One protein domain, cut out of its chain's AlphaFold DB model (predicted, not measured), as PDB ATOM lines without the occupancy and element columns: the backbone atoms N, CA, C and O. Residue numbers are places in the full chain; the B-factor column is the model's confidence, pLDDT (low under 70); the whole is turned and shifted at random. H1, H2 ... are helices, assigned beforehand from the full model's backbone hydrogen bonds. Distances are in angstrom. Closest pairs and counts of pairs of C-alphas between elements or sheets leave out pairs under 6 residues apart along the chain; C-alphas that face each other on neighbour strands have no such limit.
ATOM      1  N   GLU A   2     -48.974  49.881  48.068       85.62
ATOM      2  CA  GLU A   2     -49.894  48.753  47.823       85.62
ATOM      3  C   GLU A   2     -49.202  47.454  47.372       85.62
ATOM      4  O   GLU A   2     -49.416  46.408  47.973       85.62
ATOM      5  N   LEU A   3     -48.281  47.528  46.402       92.31
ATOM      6  CA  LEU A   3     -47.540  46.355  45.912       92.31
ATOM      7  C   LEU A   3     -46.702  45.657  47.000       92.31
ATOM      8  O   LEU A   3     -46.534  44.436  46.980       92.31
ATOM      9  N   ILE A   4     -46.153  46.429  47.943       92.94
ATOM     10  CA  ILE A   4     -45.369  45.902  49.064       92.94
ATOM     11  C   ILE A   4     -46.298  45.145  50.016       92.94
ATOM     12  O   ILE A   4     -46.040  43.977  50.314       92.94
ATOM     13  N   THR A   5     -47.395  45.782  50.430       92.88
ATOM     14  CA  THR A   5     -48.400  45.186  51.318       92.88
ATOM     15  C   THR A   5     -49.009  43.927  50.702       92.88
ATOM     16  O   THR A   5     -49.023  42.885  51.348       92.88
ATOM     17  N   GLU A   6     -49.371  43.958  49.412       93.75
ATOM     18  CA  GLU A   6     -49.898  42.795  48.684       93.75
ATOM     19  C   GLU A   6     -48.944  41.587  48.760       93.75
ATOM     20  O   GLU A   6     -49.373  40.449  48.970       93.75
ATOM     21  N   ASN A   7     -47.637  41.814  48.601       95.06
ATOM     22  CA  ASN A   7     -46.644  40.741  48.666       95.06
ATOM     23  C   ASN A   7     -46.502  40.155  50.076       95.06
ATOM     24  O   ASN A   7     -46.339  38.936  50.208       95.06
ATOM     25  N   ILE A   8     -46.562  41.006  51.105       94.75
ATOM     26  CA  ILE A   8     -46.550  40.594  52.515       94.75
ATOM     27  C   ILE A   8     -47.788  39.742  52.815       94.75
ATOM     28  O   ILE A   8     -47.643  38.612  53.285       94.75
ATOM     29  N   ASP A   9     -48.978  40.234  52.471       95.44
ATOM     30  CA  ASP A   9     -50.259  39.586  52.776       95.44
ATOM     31  C   ASP A   9     -50.394  38.225  52.085       95.44
ATOM     32  O   ASP A   9     -50.853  37.246  52.678       95.44
ATOM     33  N   ARG A  10     -49.918  38.121  50.838       93.56
ATOM     34  CA  ARG A  10     -49.873  36.853  50.088       93.56
ATOM     35  C   ARG A  10     -48.744  35.916  50.533       93.56
ATOM     36  O   ARG A  10     -48.619  34.819  49.989       93.56
ATOM     37  N   ALA A  11     -47.906  36.336  51.483       94.19
ATOM     38  CA  ALA A  11     -46.757  35.592  51.989       94.19
ATOM     39  C   ALA A  11     -45.822  35.073  50.876       94.19
ATOM     40  O   ALA A  11     -45.302  33.948  50.953       94.19
ATOM     41  N   THR A  12     -45.597  35.890  49.837       94.50
ATOM     42  CA  THR A  12     -44.660  35.552  48.755       94.50
ATOM     43  C   THR A  12     -43.231  35.452  49.298       94.50
ATOM     44  O   THR A  12     -42.938  35.877  50.419       94.50
ATOM     45  N   TYR A  13     -42.303  34.885  48.519       94.19
ATOM     46  CA  TYR A  13     -40.890  34.868  48.918       94.19
ATOM     47  C   TYR A  13     -40.383  36.290  49.203       94.19
ATOM     48  O   TYR A  13     -39.826  36.541  50.270       94.19
ATOM     49  N   SER A  14     -40.654  37.226  48.289       94.06
ATOM     50  CA  SER A  14     -40.299  38.633  48.462       94.06
ATOM     51  C   SER A  14     -41.026  39.263  49.650       94.06
ATOM     52  O   SER A  14     -40.389  39.961  50.426       94.06
ATOM     53  N   GLY A  15     -42.314  38.964  49.855       95.19
ATOM     54  CA  GLY A  15     -43.088  39.438  51.005       95.19
ATOM     55  C   GLY A  15     -42.459  39.080  52.348       95.19
ATOM     56  O   GLY A  15     -42.323  39.940  53.211       95.19
ATOM     57  N   LYS A  16     -41.978  37.841  52.500       95.62
ATOM     58  CA  LYS A  16     -41.281  37.402  53.721       95.62
ATOM     59  C   LYS A  16     -39.983  38.175  53.960       95.62
ATOM     60  O   LYS A  16     -39.732  38.594  55.085       95.62
ATOM     61  N   VAL A  17     -39.192  38.382  52.904       95.38
ATOM     62  CA  VAL A  17     -37.951  39.172  52.971       95.38
ATOM     63  C   VAL A  17     -38.256  40.620  53.361       95.38
ATOM     64  O   VAL A  17     -37.609  41.165  54.248       95.38
ATOM     65  N   ILE A  18     -39.269  41.227  52.742       95.81
ATOM     66  CA  ILE A  18     -39.726  42.585  53.058       95.81
ATOM     67  C   ILE A  18     -40.126  42.686  54.534       95.81
ATOM     68  O   ILE A  18     -39.658  43.592  55.221       95.81
ATOM     69  N   SER A  19     -40.953  41.761  55.035       95.00
ATOM     70  CA  SER A  19     -41.390  41.763  56.437       95.00
ATOM     71  C   SER A  19     -40.219  41.667  57.415       95.00
ATOM     72  O   SER A  19     -40.228  42.347  58.438       95.00
ATOM     73  N   GLU A  20     -39.205  40.855  57.108       95.75
ATOM     74  CA  GLU A  20     -37.998  40.730  57.932       95.75
ATOM     75  C   GLU A  20     -37.179  42.031  57.943       95.75
ATOM     76  O   GLU A  20     -36.845  42.547  59.013       95.75
ATOM     77  N   VAL A  21     -36.906  42.599  56.763       95.12
ATOM     78  CA  VAL A  21     -36.122  43.836  56.617       95.12
ATOM     79  C   VAL A  21     -36.825  45.005  57.308       95.12
ATOM     80  O   VAL A  21     -36.234  45.646  58.180       95.12
ATOM     81  N   MET A  22     -38.105  45.232  57.003       93.81
ATOM     82  CA  MET A  22     -38.886  46.311  57.615       93.81
ATOM     83  C   MET A  22     -39.075  46.096  59.121       93.81
ATOM     84  O   MET A  22     -38.962  47.048  59.890       93.81
ATOM     85  N   GLY A  23     -39.288  44.851  59.565       93.81
ATOM     86  CA  GLY A  23     -39.400  44.507  60.987       93.81
ATOM     87  C   GLY A  23     -38.121  44.780  61.787       93.81
ATOM     88  O   GLY A  23     -38.187  45.039  62.987       93.81
ATOM     89  N   SER A  24     -36.961  44.783  61.124       94.69
ATOM     90  CA  SER A  24     -35.674  45.178  61.711       94.69
ATOM     91  C   SER A  24     -35.399  46.693  61.670       94.69
ATOM     92  O   SER A  24     -34.347  47.141  62.130       94.69
ATOM     93  N   GLY A  25     -36.326  47.487  61.121       93.06
ATOM     94  CA  GLY A  25     -36.188  48.936  60.954       93.06
ATOM     95  C   GLY A  25     -35.214  49.351  59.847       93.06
ATOM     96  O   GLY A  25     -34.769  50.496  59.832       93.06
ATOM     97  N   GLN A  26     -34.845  48.432  58.950       92.12
ATOM     98  CA  GLN A  26     -33.972  48.719  57.813       92.12
ATOM     99  C   GLN A  26     -34.795  49.152  56.586       92.12
ATOM    100  O   GLN A  26     -35.915  48.666  56.401       92.12
ATOM    101  N   PRO A  27     -34.259  50.046  55.731       89.38
ATOM    102  CA  PRO A  27     -34.909  50.397  54.475       89.38
ATOM    103  C   PRO A  27     -34.901  49.207  53.511       89.38
ATOM    104  O   PRO A  27     -34.014  48.351  53.551       89.38
ATOM    105  N   LEU A  28     -35.889  49.165  52.618       90.50
ATOM    106  CA  LEU A  28     -35.909  48.183  51.541       90.50
ATOM    107  C   LEU A  28     -34.848  48.523  50.494       90.50
ATOM    108  O   LEU A  28     -34.668  49.680  50.124       90.50
ATOM    109  N   ASP A  29     -34.178  47.490  49.995       88.44
ATOM    110  CA  ASP A  29     -33.215  47.612  48.905       88.44
ATOM    111  C   ASP A  29     -33.904  48.088  47.610       88.44
ATOM    112  O   ASP A  29     -34.922  47.523  47.199       88.44
ATOM    113  N   GLU A  30     -33.338  49.104  46.945       85.88
ATOM    114  CA  GLU A  30     -33.900  49.683  45.713       85.88
ATOM    115  C   GLU A  30     -34.128  48.595  44.652       85.88
ATOM    116  O   GLU A  30     -35.200  48.502  44.052       85.88
ATOM    117  N   LYS A  31     -33.152  47.700  44.455       86.31
ATOM    118  CA  LYS A  31     -33.236  46.638  43.447       86.31
ATOM    119  C   LYS A  31     -34.336  45.626  43.772       86.31
ATOM    120  O   LYS A  31     -34.988  45.136  42.847       86.31
ATOM    121  N   LEU A  32     -34.573  45.317  45.048       89.81
ATOM    122  CA  LEU A  32     -35.727  44.515  45.464       89.81
ATOM    123  C   LEU A  32     -37.045  45.179  45.035       89.81
ATOM    124  O   LEU A  32     -37.874  44.508  44.421       89.81
ATOM    125  N   VAL A  33     -37.217  46.478  45.302       89.81
ATOM    126  CA  VAL A  33     -38.437  47.223  44.936       89.81
ATOM    127  C   VAL A  33     -38.633  47.257  43.418       89.81
ATOM    128  O   VAL A  33     -39.721  46.941  42.938       89.81
ATOM    129  N   TYR A  34     -37.580  47.535  42.644       87.31
ATOM    130  CA  TYR A  34     -37.660  47.505  41.179       87.31
ATOM    131  C   TYR A  34     -38.052  46.137  40.634       87.31
ATOM    132  O   TYR A  34     -38.911  46.055  39.762       87.31
ATOM    133  N   ASN A  35     -37.478  45.058  41.170       88.75
ATOM    134  CA  ASN A  35     -37.839  43.709  40.740       88.75
ATOM    135  C   ASN A  35     -39.318  43.400  41.007       88.75
ATOM    136  O   ASN A  35     -39.956  42.763  40.172       88.75
ATOM    137  N   LEU A  36     -39.873  43.861  42.135       92.88
ATOM    138  CA  LEU A  36     -41.304  43.715  42.423       92.88
ATOM    139  C   LEU A  36     -42.156  44.449  41.388       92.88
ATOM    140  O   LEU A  36     -43.110  43.874  40.866       92.88
ATOM    141  N   ILE A  37     -41.796  45.698  41.075       91.50
ATOM    142  CA  ILE A  37     -42.503  46.512  40.080       91.50
ATOM    143  C   ILE A  37     -42.456  45.820  38.715       91.50
ATOM    144  O   ILE A  37     -43.504  45.600  38.112       91.50
ATOM    145  N   THR A  38     -41.275  45.403  38.249       89.62
ATOM    146  CA  THR A  38     -41.121  44.704  36.964       89.62
ATOM    147  C   THR A  38     -41.948  43.420  36.912       89.62
ATOM    148  O   THR A  38     -42.682  43.214  35.950       89.62
ATOM    149  N   GLN A  39     -41.911  42.592  37.961       91.50
ATOM    150  CA  GLN A  39     -42.713  41.364  38.028       91.50
ATOM    151  C   GLN A  39     -44.220  41.641  37.979       91.50
ATOM    152  O   GLN A  39     -44.955  40.913  37.310       91.50
ATOM    153  N   LYS A  40     -44.697  42.690  38.665       93.38
ATOM    154  CA  LYS A  40     -46.115  43.076  38.618       93.38
ATOM    155  C   LYS A  40     -46.498  43.584  37.228       93.38
ATOM    156  O   LYS A  40     -47.528  43.161  36.711       93.38
ATOM    157  N   LEU A  41     -45.663  44.407  36.593       92.56
ATOM    158  CA  LEU A  41     -45.901  44.913  35.235       92.56
ATOM    159  C   LEU A  41     -45.954  43.798  34.177       92.56
ATOM    160  O   LEU A  41     -46.682  43.923  33.194       92.56
ATOM    161  N   GLU A  42     -45.225  42.699  34.382       91.06
ATOM    162  CA  GLU A  42     -45.255  41.509  33.518       91.06
ATOM    163  C   GLU A  42     -46.428  40.557  33.819       91.06
ATOM    164  O   GLU A  42     -46.616  39.556  33.122       91.06
ATOM    165  N   SER A  43     -47.229  40.844  34.847       91.31
ATOM    166  CA  SER A  43     -48.335  39.976  35.243       91.31
ATOM    167  C   SER A  43     -49.486  39.984  34.221       91.31
ATOM    168  O   SER A  43     -49.749  41.006  33.575       91.31
ATOM    169  N   PRO A  44     -50.254  38.879  34.110       88.19
ATOM    170  CA  PRO A  44     -51.454  38.836  33.272       88.19
ATOM    171  C   PRO A  44     -52.503  39.891  33.651       88.19
ATOM    172  O   PRO A  44     -53.255  40.344  32.793       88.19
ATOM    173  N   GLU A  45     -52.547  40.280  34.927       88.31
ATOM    174  CA  GLU A  45     -53.429  41.328  35.441       88.31
ATOM    175  C   GLU A  45     -53.093  42.678  34.803       88.31
ATOM    176  O   GLU A  45     -53.962  43.280  34.174       88.31
ATOM    177  N   CYS A  46     -51.829  43.110  34.869       91.81
ATOM    178  CA  CYS A  46     -51.393  44.354  34.234       91.81
ATOM    179  C   CYS A  46     -51.494  44.296  32.706       91.81
ATOM    180  O   CYS A  46     -51.840  45.292  32.075       91.81
ATOM    181  N   ALA A  47     -51.265  43.129  32.095       88.44
ATOM    182  CA  ALA A  47     -51.461  42.952  30.657       88.44
ATOM    183  C   ALA A  47     -52.931  43.124  30.222       88.44
ATOM    184  O   ALA A  47     -53.188  43.486  29.074       88.44
ATOM    185  N   HIS A  48     -53.890  42.852  31.113       86.12
ATOM    186  CA  HIS A  48     -55.321  42.926  30.819       86.12
ATOM    187  C   HIS A  48     -55.967  44.255  31.242       86.12
ATOM    188  O   HIS A  48     -56.762  44.827  30.493       86.12
ATOM    189  N   TYR A  49     -55.643  44.747  32.438       88.44
ATOM    190  CA  TYR A  49     -56.239  45.954  33.022       88.44
ATOM    191  C   TYR A  49     -55.384  47.211  32.837       88.44
ATOM    192  O   TYR A  49     -55.864  48.315  33.084       88.44
ATOM    193  N   GLY A  50     -54.137  47.065  32.387       91.19
ATOM    194  CA  GLY A  50     -53.164  48.148  32.402       91.19
ATOM    195  C   GLY A  50     -52.608  48.392  33.803       91.19
ATOM    196  O   GLY A  50     -52.683  47.540  34.690       91.19
ATOM    197  N   TYR A  51     -51.999  49.557  33.992       92.94
ATOM    198  CA  TYR A  51     -51.388  49.950  35.257       92.94
ATOM    199  C   TYR A  51     -51.294  51.476  35.361       92.94
ATOM    200  O   TYR A  51     -51.332  52.188  34.355       92.94
ATOM    201  N   VAL A  52     -51.105  51.968  36.584       93.88
ATOM    202  CA  VAL A  52     -50.668  53.339  36.859       93.88
ATOM    203  C   VAL A  52     -49.320  53.244  37.561       93.88
ATOM    204  O   VAL A  52     -49.202  52.565  38.579       93.88
ATOM    205  N   LEU A  53     -48.298  53.882  36.990       92.62
ATOM    206  CA  LEU A  53     -47.023  54.073  37.674       92.62
ATOM    207  C   LEU A  53     -47.069  55.408  38.402       92.62
ATOM    208  O   LEU A  53     -47.281  56.446  37.779       92.62
ATOM    209  N   ASP A  54     -46.860  55.345  39.708       91.44
ATOM    210  CA  ASP A  54     -46.743  56.490  40.600       91.44
ATOM    211  C   ASP A  54     -45.342  56.487  41.224       91.44
ATOM    212  O   ASP A  54     -44.733  55.424  41.374       91.44
ATOM    213  N   ASP A  55     -44.845  57.672  41.569       87.19
ATOM    214  CA  ASP A  55     -43.581  57.890  42.287       87.19
ATOM    215  C   ASP A  55     -42.294  57.526  41.513       87.19
ATOM    216  O   ASP A  55     -41.212  57.436  42.087       87.19
ATOM    217  N   LEU A  56     -42.378  57.332  40.188       86.31
ATOM    218  CA  LEU A  56     -41.218  57.089  39.326       86.31
ATOM    219  C   LEU A  56     -40.963  58.245  38.340       86.31
ATOM    220  O   LEU A  56     -41.891  58.681  37.656       86.31
ATOM    221  N   PRO A  57     -39.705  58.696  38.177       87.31
ATOM    222  CA  PRO A  57     -38.504  58.232  38.855       87.31
ATOM    223  C   PRO A  57     -38.453  58.701  40.318       87.31
ATOM    224  O   PRO A  57     -38.677  59.874  40.617       87.31
ATOM    225  N   ALA A  58     -38.126  57.769  41.207       82.94
ATOM    226  CA  ALA A  58     -37.984  58.001  42.630       82.94
ATOM    227  C   ALA A  58     -36.605  58.581  42.945       82.94
ATOM    228  O   ALA A  58     -35.612  58.337  42.246       82.94
ATOM    229  N   PHE A  59     -36.537  59.306  44.056       78.25
ATOM    230  CA  PHE A  59     -35.275  59.688  44.671       78.25
ATOM    231  C   PHE A  59     -34.399  58.444  44.890       78.25
ATOM    232  O   PHE A  59     -34.844  57.462  45.480       78.25
ATOM    233  N   SER A  60     -33.161  58.484  44.400       71.12
ATOM    234  CA  SER A  60     -32.205  57.381  44.499       71.12
ATOM    235  C   SER A  60     -30.928  57.874  45.159       71.12
ATOM    236  O   SER A  60     -30.385  58.919  44.775       71.12
ATOM    237  N   GLU A  61     -30.457  57.132  46.163       60.88
ATOM    238  CA  GLU A  61     -29.255  57.493  46.920       60.88
ATOM    239  C   GLU A  61     -28.026  56.682  46.518       60.88
ATOM    240  O   GLU A  61     -26.914  57.092  46.863       60.88
ATOM    241  N   SER A  62     -28.163  55.537  45.829       61.78
ATOM    242  CA  SER A  62     -26.994  54.647  45.743       61.78
ATOM    243  C   SER A  62     -26.879  53.645  44.594       61.78
ATOM    244  O   SER A  62     -25.736  53.301  44.280       61.78
ATOM    245  N   ILE A  63     -27.957  53.159  43.955       69.62
ATOM    246  CA  ILE A  63     -27.821  52.012  43.026       69.62
ATOM    247  C   ILE A  63     -28.414  52.274  41.642       69.62
ATOM    248  O   ILE A  63     -27.756  51.953  40.650       69.62
ATOM    249  N   ILE A  64     -29.624  52.833  41.545       81.62
ATOM    250  CA  ILE A  64     -30.316  52.994  40.253       81.62
ATOM    251  C   ILE A  64     -30.472  54.480  39.930       81.62
ATOM    252  O   ILE A  64     -31.249  55.182  40.579       81.62
ATOM    253  N   THR A  65     -29.729  54.969  38.934       88.56
ATOM    254  CA  THR A  65     -29.736  56.395  38.555       88.56
ATOM    255  C   THR A  65     -31.087  56.816  37.979       88.56
ATOM    256  O   THR A  65     -31.798  55.986  37.419       88.56
ATOM    257  N   ILE A  66     -31.448  58.102  38.068       89.50
ATOM    258  CA  ILE A  66     -32.706  58.631  37.502       89.50
ATOM    259  C   ILE A  66     -32.827  58.288  36.007       89.50
ATOM    260  O   ILE A  66     -33.903  57.932  35.521       89.50
ATOM    261  N   GLU A  67     -31.710  58.333  35.288       89.94
ATOM    262  CA  GLU A  67     -31.591  57.954  33.887       89.94
ATOM    263  C   GLU A  67     -31.916  56.473  33.661       89.94
ATOM    264  O   GLU A  67     -32.678  56.152  32.744       89.94
ATOM    265  N   ASP A  68     -31.403  55.578  34.510       89.25
ATOM    266  CA  ASP A  68     -31.709  54.144  34.451       89.25
ATOM    267  C   ASP A  68     -33.192  53.875  34.736       89.25
ATOM    268  O   ASP A  68     -33.815  53.047  34.065       89.25
ATOM    269  N   GLN A  69     -33.789  54.602  35.688       89.75
ATOM    270  CA  GLN A  69     -35.215  54.474  35.998       89.75
ATOM    271  C   GLN A  69     -36.079  54.868  34.795       89.75
ATOM    272  O   GLN A  69     -36.988  54.131  34.408       89.75
ATOM    273  N   ILE A  70     -35.768  55.991  34.146       89.94
ATOM    274  CA  ILE A  70     -36.490  56.442  32.948       89.94
ATOM    275  C   ILE A  70     -36.263  55.495  31.772       89.94
ATOM    276  O   ILE A  70     -37.205  55.198  31.028       89.94
ATOM    277  N   ALA A  71     -35.041  54.989  31.598       89.88
ATOM    278  CA  ALA A  71     -34.742  53.989  30.579       89.88
ATOM    279  C   ALA A  71     -35.560  52.707  30.804       89.88
ATOM    280  O   ALA A  71     -36.119  52.163  29.846       89.88
ATOM    281  N   CYS A  72     -35.706  52.272  32.059       88.50
ATOM    282  CA  CYS A  72     -36.560  51.148  32.437       88.50
ATOM    283  C   CYS A  72     -38.014  51.395  32.007       88.50
ATOM    284  O   CYS A  72     -38.544  50.630  31.205       88.50
ATOM    285  N   ILE A  73     -38.614  52.523  32.405       89.81
ATOM    286  CA  ILE A  73     -40.000  52.877  32.038       89.81
ATOM    287  C   ILE A  73     -40.175  52.943  30.510       89.81
ATOM    288  O   ILE A  73     -41.163  52.463  29.955       89.81
ATOM    289  N   THR A  74     -39.196  53.503  29.799       89.56
ATOM    290  CA  THR A  74     -39.241  53.661  28.334       89.56
ATOM    291  C   THR A  74     -39.107  52.326  27.585       89.56
ATOM    292  O   THR A  74     -39.557  52.203  26.437       89.56
ATOM    293  N   SER A  75     -38.483  51.328  28.219       89.88
ATOM    294  CA  SER A  75     -38.222  50.001  27.652       89.88
ATOM    295  C   SER A  75     -39.256  48.939  28.031       89.88
ATOM    296  O   SER A  75     -39.153  47.814  27.546       89.88
ATOM    297  N   LEU A  76     -40.278  49.292  28.821       89.62
ATOM    298  CA  LEU A  76     -41.378  48.387  29.155       89.62
ATOM    299  C   LEU A  76     -42.064  47.839  27.895       89.62
ATOM    300  O   LEU A  76     -42.272  48.557  26.913       89.62
ATOM    301  N   ASN A  77     -42.448  46.559  27.945       86.94
ATOM    302  CA  ASN A  77     -43.198  45.907  26.867       86.94
ATOM    303  C   ASN A  77     -44.569  46.568  26.672       86.94
ATOM    304  O   ASN A  77     -44.943  46.911  25.551       86.94
ATOM    305  N   LEU A  78     -45.293  46.773  27.775       89.25
ATOM    306  CA  LEU A  78     -46.491  47.599  27.827       89.25
ATOM    307  C   LEU A  78     -46.060  48.995  28.276       89.25
ATOM    308  O   LEU A  78     -45.756  49.186  29.450       89.25
ATOM    309  N   LYS A  79     -45.956  49.942  27.344       90.94
ATOM    310  CA  LYS A  79     -45.507  51.313  27.635       90.94
ATOM    311  C   LYS A  79     -46.656  52.156  28.187       90.94
ATOM    312  O   LYS A  79     -47.791  51.908  27.792       90.94
ATOM    313  N   PRO A  80     -46.378  53.176  29.018       92.94
ATOM    314  CA  PRO A  80     -47.409  54.120  29.421       92.94
ATOM    315  C   PRO A  80     -48.011  54.815  28.195       92.94
ATOM    316  O   PRO A  80     -47.279  55.357  27.364       92.94
ATOM    317  N   ASP A  81     -49.337  54.810  28.090       92.12
ATOM    318  CA  ASP A  81     -50.058  55.479  27.002       92.12
ATOM    319  C   ASP A  81     -50.205  56.987  27.244       92.12
ATOM    320  O   ASP A  81     -50.200  57.780  26.295       92.12
TER     321      ASP A  81
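What this domain is: This is residues 2 to 81 of the 328 residues of an uncharacterized protein of Schistosoma mattheei (UniProt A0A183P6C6). The model is a flat slab of five short helices with few contacts between them: H3 lies in the middle, H1 and H2 form a corner on one side of it, and H5 lies on its other side, apart from it. H4, the shortest helix, lies beyond the last residues of H3, and from it the long stretch of residues 50 to 65 runs back past H3 to the beginning of H5. The printed part has 80 residues with five named helices in the order H1, H2, H3, H4, H5 and no named strand, and its class is all helix. It is compact, with a radius of gyration of the C-alphas of 13.4 A, and spans 38 by 30 by 16 A.

How they stand to each other: H1, residues 2 to 9, touches H2, residues 13 to 23, and their lines are about perpendicular at 83 degrees. Their closest C-alphas, those of Ile 8 and Gly 15, are 3.9 A apart. H3, residues 30 to 41, is close to H1 but not clearly touching, with the closest C-alphas, those of Leu 3 and Leu 36, 7.6 A apart and the lines about perpendicular at 87 degrees. H3 is also close to H2 but not clearly touching: the closest C-alphas are those of Ser 14 and Leu 36, 8.0 A apart, at a steep tilt of 39 degrees, opposite ways. H4, residues 44 to 49, is close to H3 but not clearly touching, with the C-alphas of Lys 40 and Cys 46 closest at 7.0 A; their lines are only just about perpendicular, at 70.1 degrees. H4 is apart from H1 and H2. H5, residues 66 to 75, is apart from H1, H2, H3 and H4. In H1, H2, H3, H4 and H5 every backbone O i to N i+4 pair is within hydrogen-bond range.

Where its parts are: H1 begins at C-alpha 2, (-49.894, 48.753, 47.823), and is 10.4 A long. H2 measures 15.5 A from C-alpha 13 to C-alpha 23. H3, the longest helix with 12 residues, runs 16.6 A from C-alpha 30, (-33.900, 49.683, 45.713), to C-alpha 41. H4 spans 8.6 A. H5 is 14.2 A long and ends at C-alpha 75, (-38.222, 50.001, 27.652).

The domain as a whole: The C-alphas farthest apart are those of Ser 24 and Asp 81, at 39.0 A. The printed part has no cut. The links from H1 to H2 and from H3 to H4 are tight, that from H2 to H3 is short, and that from H4 to H5 is long, with 16 residues. The mean pLDDT of the printed part is 89.6, and residues 61 to 63, in the long link, are under 70.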